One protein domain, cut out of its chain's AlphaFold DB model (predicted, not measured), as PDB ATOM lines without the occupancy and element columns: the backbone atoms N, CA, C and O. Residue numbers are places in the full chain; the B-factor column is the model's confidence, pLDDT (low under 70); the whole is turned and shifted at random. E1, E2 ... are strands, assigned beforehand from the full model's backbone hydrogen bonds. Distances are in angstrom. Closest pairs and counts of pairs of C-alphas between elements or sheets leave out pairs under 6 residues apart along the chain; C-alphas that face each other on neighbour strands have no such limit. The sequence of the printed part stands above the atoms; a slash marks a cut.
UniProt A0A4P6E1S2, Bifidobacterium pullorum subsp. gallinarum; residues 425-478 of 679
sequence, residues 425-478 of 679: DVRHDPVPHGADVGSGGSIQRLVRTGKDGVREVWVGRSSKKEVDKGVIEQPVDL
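What this domain is: This is residues 425 to 478 of the 679 residues of a protein of Bifidobacterium pullorum subsp. gallinarum (UniProt A0A4P6E1S2). A strongly twisted three-stranded antiparallel sheet, E1, E4 and E5, makes one half of a long thin rod, and E2 and E3 continue from it as the two legs of a long loop that makes the other half. Residues 438 to 444 stick out free at the far turn of that loop, and residues 474 to 478 run from E5 in between its two legs. The printed part has 54 residues with five named strands, E1 to E5 in chain order, and no named helix: the class is all strand. The sheet's order is E1, E4, E5. The whole is extended, with a radius of gyration of the C-alphas of 16.7 A and spans of 58 by 14 by 11 A.

Where its parts are: In the sheet, E1 is residues 425 to 431, 19.2 A long, beginning at C-alpha 425 at (16.810, 18.992, -2.434). E4 is residues 453 to 460, 23.1 A long. E5 is residues 466 to 473, 19.0 A long, ending at C-alpha 473 at (23.101, 3.507, 5.954). Beyond the sheet, E2 is residues 435 to 437, 6.0 A long, and E3 is residues 443 to 448, 15.5 A long, beginning at C-alpha 443 at (15.569, -27.019, 10.738).

How they stand to each other: E4 is the inner strand, antiparallel to the edge strand E1 at 151 degrees; N 427 and O 457 are 2.8 A apart, within hydrogen-bond range. E4 and E5 form a hairpin at 156 degrees, with N 458 and O 467 within hydrogen-bond range at 2.9 A. E5, the other edge strand, bends by 54 degrees at residue 470. E2 and E3 pair with no named strand; they are near each other, their closest C-alphas 8.3 A apart. E1 and E3 are apart.

The domain as a whole: The C-alphas farthest apart, those of Ser 442 and Ser 462, are 58.2 A apart. The four links between the named strands are tight. The printed part has no cut, its mean pLDDT is 96.3, and no printed residue is under 70.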
ATOM      1  N   ASP A 425      17.559  19.732  -3.445       98.12
ATOM      2  CA  ASP A 425      16.810  18.992  -2.434       98.12
ATOM      3  C   ASP A 425      17.455  17.610  -2.238       98.12
ATOM      4  O   ASP A 425      18.152  17.113  -3.125       98.12
ATOM      5  N   VAL A 426      17.257  16.996  -1.071       98.06
ATOM      6  CA  VAL A 426      17.834  15.682  -0.739       98.06
ATOM      7  C   VAL A 426      16.735  14.624  -0.746       98.06
ATOM      8  O   VAL A 426      15.707  14.792  -0.089       98.06
ATOM      9  N   ARG A 427      16.963  13.528  -1.475       97.56
ATOM     10  CA  ARG A 427      16.132  12.321  -1.468       97.56
ATOM     11  C   ARG A 427      16.909  11.172  -0.827       97.56
ATOM     12  O   ARG A 427      18.113  11.035  -1.032       97.56
ATOM     13  N   HIS A 428      16.205  10.349  -0.058       98.06
ATOM     14  CA  HIS A 428      16.734   9.125   0.532       98.06
ATOM     15  C   HIS A 428      16.087   7.930  -0.162       98.06
ATOM     16  O   HIS A 428      14.889   7.701   0.004       98.06
ATOM     17  N   ASP A 429      16.875   7.192  -0.943       97.12
ATOM     18  CA  ASP A 429      16.400   6.025  -1.690       97.12
ATOM     19  C   ASP A 429      16.844   4.730  -0.984       97.12
ATOM     20  O   ASP A 429      17.985   4.653  -0.507       97.12
ATOM     21  N   PRO A 430      15.985   3.696  -0.899       97.25
ATOM     22  CA  PRO A 430      16.332   2.446  -0.236       97.25
ATOM     23  C   PRO A 430      17.405   1.665  -1.009       97.25
ATOM     24  O   PRO A 430      17.501   1.714  -2.239       97.25
ATOM     25  N   VAL A 431      18.210   0.906  -0.270       97.00
ATOM     26  CA  VAL A 431      19.225  -0.014  -0.795       97.00
ATOM     27  C   VAL A 431      18.831  -1.432  -0.370       97.00
ATOM     28  O   VAL A 431      19.038  -1.767   0.798       97.00
ATOM     29  N   PRO A 432      18.258  -2.253  -1.275       95.56
ATOM     30  CA  PRO A 432      17.748  -3.580  -0.938       95.56
ATOM     31  C   PRO A 432      18.777  -4.482  -0.252       95.56
ATOM     32  O   PRO A 432      19.918  -4.583  -0.709       95.56
ATOM     33  N   HIS A 433      18.369  -5.159   0.822       96.19
ATOM     34  CA  HIS A 433      19.248  -6.051   1.577       96.19
ATOM     35  C   HIS A 433      19.526  -7.395   0.873       96.19
ATOM     36  O   HIS A 433      18.695  -7.942   0.140       96.19
ATOM     37  N   GLY A 434      20.693  -7.985   1.139       96.69
ATOM     38  CA  GLY A 434      21.018  -9.361   0.771       96.69
ATOM     39  C   GLY A 434      20.335 -10.385   1.684       96.69
ATOM     40  O   GLY A 434      19.624 -10.040   2.633       96.69
ATOM     41  N   ALA A 435      20.534 -11.667   1.395       96.75
ATOM     42  CA  ALA A 435      20.106 -12.748   2.272       96.75
ATOM     43  C   ALA A 435      21.111 -13.903   2.216       96.75
ATOM     44  O   ALA A 435      21.537 -14.306   1.135       96.75
ATOM     45  N   ASP A 436      21.452 -14.436   3.384       96.56
ATOM     46  CA  ASP A 436      22.179 -15.687   3.564       96.56
ATOM     47  C   ASP A 436      21.206 -16.699   4.180       96.56
ATOM     48  O   ASP A 436      20.942 -16.695   5.385       96.56
ATOM     49  N   VAL A 437      20.584 -17.506   3.318       94.62
ATOM     50  CA  VAL A 437      19.643 -18.557   3.720       94.62
ATOM     51  C   VAL A 437      20.330 -19.900   3.540       94.62
ATOM     52  O   VAL A 437      20.533 -20.374   2.420       94.62
ATOM     53  N   GLY A 438      20.697 -20.511   4.667       88.19
ATOM     54  CA  GLY A 438      21.410 -21.778   4.714       88.19
ATOM     55  C   GLY A 438      20.706 -22.873   3.910       88.19
ATOM     56  O   GLY A 438      19.489 -23.048   3.977       88.19
ATOM     57  N   SER A 439      21.493 -23.639   3.152       84.25
ATOM     58  CA  SER A 439      20.980 -24.729   2.317       84.25
ATOM     59  C   SER A 439      21.005 -26.077   3.046       84.25
ATOM     60  O   SER A 439      21.966 -26.421   3.736       84.25
ATOM     61  N   GLY A 440      19.938 -26.861   2.870       84.06
ATOM     62  CA  GLY A 440      19.709 -28.089   3.633       84.06
ATOM     63  C   GLY A 440      19.227 -27.807   5.061       84.06
ATOM     64  O   GLY A 440      18.608 -26.777   5.314       84.06
ATOM     65  N   GLY A 441      19.514 -28.734   5.979       91.62
ATOM     66  CA  GLY A 441      18.988 -28.703   7.346       91.62
ATOM     67  C   GLY A 441      17.595 -29.327   7.451       91.62
ATOM     68  O   GLY A 441      16.756 -29.126   6.576       91.62
ATOM     69  N   SER A 442      17.332 -30.065   8.531       95.81
ATOM     70  CA  SER A 442      15.960 -30.409   8.929       95.81
ATOM     71  C   SER A 442      15.294 -29.292   9.745       95.81
ATOM     72  O   SER A 442      14.081 -29.309   9.941       95.81
ATOM     73  N   ILE A 443      16.057 -28.268  10.147       97.50
ATOM     74  CA  ILE A 443      15.569 -27.019  10.738       97.50
ATOM     75  C   ILE A 443      16.225 -25.825  10.030       97.50
ATOM     76  O   ILE A 443      17.441 -25.800   9.856       97.50
ATOM     77  N   GLN A 444      15.433 -24.812   9.678       97.50
ATOM     78  CA  GLN A 444      15.887 -23.484   9.263       97.50
ATOM     79  C   GLN A 444      15.502 -22.469  10.350       97.50
ATOM     80  O   GLN A 444      14.314 -22.255  10.599       97.50
ATOM     81  N   ARG A 445      16.486 -21.854  11.010       96.88
ATOM     82  CA  ARG A 445      16.289 -20.911  12.127       96.88
ATOM     83  C   ARG A 445      16.639 -19.489  11.702       96.88
ATOM     84  O   ARG A 445      17.738 -19.255  11.205       96.88
ATOM     85  N   LEU A 446      15.751 -18.530  11.949       97.38
ATOM     86  CA  LEU A 446      16.056 -17.115  11.763       97.38
ATOM     87  C   LEU A 446      17.127 -16.677  12.774       97.38
ATOM     88  O   LEU A 446      16.958 -16.839  13.979       97.38
ATOM     89  N   VAL A 447      18.225 -16.103  12.282       97.12
ATOM     90  CA  VAL A 447      19.300 -15.534  13.114       97.12
ATOM     91  C   VAL A 447      19.209 -14.010  13.151       97.12
ATOM     92  O   VAL A 447      19.493 -13.393  14.177       97.12
ATOM     93  N   ARG A 448      18.821 -13.387  12.032       96.38
ATOM     94  CA  ARG A 448      18.698 -11.930  11.903       96.38
ATOM     95  C   ARG A 448      17.735 -11.578  10.774       96.38
ATOM     96  O   ARG A 448      17.905 -12.075   9.666       96.38
ATOM     97  N   THR A 449      16.768 -10.698  11.026       95.69
ATOM     98  CA  THR A 449      15.921 -10.118   9.972       95.69
ATOM     99  C   THR A 449      16.730  -9.216   9.040       95.69
ATOM    100  O   THR A 449      17.706  -8.589   9.452       95.69
ATOM    101  N   GLY A 450      16.319  -9.140   7.774       95.06
ATOM    102  CA  GLY A 450      16.884  -8.173   6.839       95.06
ATOM    103  C   GLY A 450      16.416  -6.747   7.140       95.06
ATOM    104  O   GLY A 450      15.305  -6.541   7.633       95.06
ATOM    105  N   LYS A 451      17.256  -5.758   6.829       95.50
ATOM    106  CA  LYS A 451      16.886  -4.338   6.804       95.50
ATOM    107  C   LYS A 451      17.581  -3.660   5.630       95.50
ATOM    108  O   LYS A 451      18.807  -3.697   5.537       95.50
ATOM    109  N   ASP A 452      16.804  -3.005   4.776       96.69
ATOM    110  CA  ASP A 452      17.340  -2.181   3.697       96.69
ATOM    111  C   ASP A 452      18.225  -1.049   4.238       96.69
ATOM    112  O   ASP A 452      17.993  -0.484   5.315       96.69
ATOM    113  N   GLY A 453      19.257  -0.735   3.460       97.69
ATOM    114  CA  GLY A 453      20.087   0.445   3.646       97.69
ATOM    115  C   GLY A 453      19.446   1.688   3.031       97.69
ATOM    116  O   GLY A 453      18.350   1.642   2.473       97.69
ATOM    117  N   VAL A 454      20.166   2.803   3.086       98.25
ATOM    118  CA  VAL A 454      19.735   4.097   2.543       98.25
ATOM    119  C   VAL A 454      20.888   4.716   1.763       98.25
ATOM    120  O   VAL A 454      22.005   4.799   2.276       98.25
ATOM    121  N   ARG A 455      20.622   5.185   0.539       97.88
ATOM    122  CA  ARG A 455      21.519   6.085  -0.202       97.88
ATOM    123  C   ARG A 455      20.980   7.508  -0.190       97.88
ATOM    124  O   ARG A 455      19.766   7.717  -0.195       97.88
ATOM    125  N   GLU A 456      21.886   8.472  -0.213       98.44
ATOM    126  CA  GLU A 456      21.547   9.886  -0.351       98.44
ATOM    127  C   GLU A 456      21.688  10.308  -1.820       98.44
ATOM    128  O   GLU A 456      22.708  10.051  -2.457       98.44
ATOM    129  N   VAL A 457      20.661  10.959  -2.367       98.31
ATOM    130  CA  VAL A 457      20.657  11.503  -3.731       98.31
ATOM    131  C   VAL A 457      20.316  12.987  -3.664       98.31
ATOM    132  O   VAL A 457      19.271  13.374  -3.139       98.31
ATOM    133  N   TRP A 458      21.190  13.837  -4.199       98.00
ATOM    134  CA  TRP A 458      20.894  15.262  -4.369       98.00
ATOM    135  C   TRP A 458      20.157  15.473  -5.688       98.00
ATOM    136  O   TRP A 458      20.578  14.941  -6.712       98.00
ATOM    137  N   VAL A 459      19.094  16.278  -5.675       98.00
ATOM    138  CA  VAL A 459      18.290  16.622  -6.854       98.00
ATOM    139  C   VAL A 459      18.332  18.135  -7.062       98.00
ATOM    140  O   VAL A 459      17.865  18.899  -6.216       98.00
ATOM    141  N   GLY A 460      18.900  18.587  -8.181       97.81
ATOM    142  CA  GLY A 460      19.047  20.007  -8.507       97.81
ATOM    143  C   GLY A 460      17.696  20.709  -8.664       97.81
ATOM    144  O   GLY A 460      16.824  20.228  -9.393       97.81
ATOM    145  N   ARG A 461      17.483  21.845  -7.987       96.00
ATOM    146  CA  ARG A 461      16.167  22.511  -7.944       96.00
ATOM    147  C   ARG A 461      15.728  23.069  -9.292       96.00
ATOM    148  O   ARG A 461      14.529  23.013  -9.576       96.00
ATOM    149  N   SER A 462      16.656  23.553 -10.109       94.06
ATOM    150  CA  SER A 462      16.385  24.129 -11.429       94.06
ATOM    151  C   SER A 462      16.617  23.108 -12.542       94.06
ATOM    152  O   SER A 462      15.755  22.935 -13.398       94.06
ATOM    153  N   SER A 463      17.745  22.393 -12.512       96.25
ATOM    154  CA  SER A 463      18.140  21.451 -13.569       96.25
ATOM    155  C   SER A 463      17.398  20.111 -13.529       96.25
ATOM    156  O   SER A 463      17.352  19.412 -14.540       96.25
ATOM    157  N   LYS A 464      16.866  19.732 -12.356       96.81
ATOM    158  CA  LYS A 464      16.331  18.395 -12.033       96.81
ATOM    159  C   LYS A 464      17.316  17.238 -12.267       96.81
ATOM    160  O   LYS A 464      16.897  16.086 -12.330       96.81
ATOM    161  N   LYS A 465      18.620  17.522 -12.372       96.44
ATOM    162  CA  LYS A 465      19.669  16.496 -12.430       96.44
ATOM    163  C   LYS A 465      19.891  15.886 -11.052       96.44
ATOM    164  O   LYS A 465      19.739  16.569 -10.041       96.44
ATOM    165  N   GLU A 466      20.273  14.615 -11.031       97.50
ATOM    166  CA  GLU A 466      20.509  13.857  -9.802       97.50
ATOM    167  C   GLU A 466      21.995  13.531  -9.627       97.50
ATOM    168  O   GLU A 466      22.700  13.259 -10.602       97.50
ATOM    169  N   VAL A 467      22.470  13.552  -8.381       97.56
ATOM    170  CA  VAL A 467      23.827  13.146  -7.995       97.56
ATOM    171  C   VAL A 467      23.725  12.174  -6.823       97.56
ATOM    172  O   VAL A 467      23.379  12.574  -5.712       97.56
ATOM    173  N   ASP A 468      24.041  10.903  -7.076       96.62
ATOM    174  CA  ASP A 468      24.182   9.878  -6.035       96.62
ATOM    175  C   ASP A 468      25.398  10.217  -5.153       96.62
ATOM    176  O   ASP A 468      26.505  10.454  -5.649       96.62
ATOM    177  N   LYS A 469      25.176  10.297  -3.841       97.12
ATOM    178  CA  LYS A 469      26.185  10.630  -2.826       97.12
ATOM    179  C   LYS A 469      26.761   9.387  -2.148       97.12
ATOM    180  O   LYS A 469      27.695   9.507  -1.357       97.12
ATOM    181  N   GLY A 470      26.236   8.210  -2.476       97.06
ATOM    182  CA  GLY A 470      26.583   6.935  -1.877       97.06
ATOM    183  C   GLY A 470      25.627   6.498  -0.766       97.06
ATOM    184  O   GLY A 470      24.632   7.145  -0.435       97.06
ATOM    185  N   VAL A 471      25.950   5.337  -0.201       97.88
ATOM    186  CA  VAL A 471      25.176   4.665   0.848       97.88
ATOM    187  C   VAL A 471      25.511   5.280   2.210       97.88
ATOM    188  O   VAL A 471      26.646   5.158   2.673       97.88
ATOM    189  N   ILE A 472      24.525   5.920   2.845       97.75
ATOM    190  CA  ILE A 472      24.640   6.555   4.170       97.75
ATOM    191  C   ILE A 472      24.271   5.597   5.314       97.75
ATOM    192  O   ILE A 472      24.873   5.658   6.383       97.75
ATOM    193  N   GLU A 473      23.359   4.651   5.072       97.69
ATOM    194  CA  GLU A 473      23.101   3.507   5.954       97.69
ATOM    195  C   GLU A 473      23.331   2.216   5.170       97.69
ATOM    196  O   GLU A 473      22.676   1.989   4.154       97.69
ATOM    197  N   GLN A 474      24.249   1.360   5.622       97.81
ATOM    198  CA  GLN A 474      24.503   0.080   4.954       97.81
ATOM    199  C   GLN A 474      23.321  -0.886   5.151       97.81
ATOM    200  O   GLN A 474      22.764  -0.929   6.254       97.81
ATOM    201  N   PRO A 475      22.945  -1.679   4.128       97.69
ATOM    202  CA  PRO A 475      21.966  -2.744   4.298       97.69
ATOM    203  C   PRO A 475      22.464  -3.799   5.290       97.69
ATOM    204  O   PRO A 475      23.663  -4.063   5.409       97.69
ATOM    205  N   VAL A 476      21.522  -4.421   5.993       97.25
ATOM    206  CA  VAL A 476      21.768  -5.529   6.915       97.25
ATOM    207  C   VAL A 476      21.099  -6.767   6.345       97.25
ATOM    208  O   VAL A 476      19.874  -6.853   6.306       97.25
ATOM    209  N   ASP A 477      21.904  -7.731   5.910       97.38
ATOM    210  CA  ASP A 477      21.388  -8.935   5.263       97.38
ATOM    211  C   ASP A 477      20.560  -9.797   6.225       97.38
ATOM    212  O   ASP A 477      20.914  -9.965   7.399       97.38
ATOM    213  N   LEU A 478      19.489 -10.379   5.689       98.12
ATOM    214  CA  LEU A 478      18.707 -11.449   6.310       98.12
ATOM    215  C   LEU A 478      19.603 -12.682   6.498       98.12
ATOM    216  O   LEU A 478      20.291 -13.072   5.561       98.12
TER     217      LEU A 478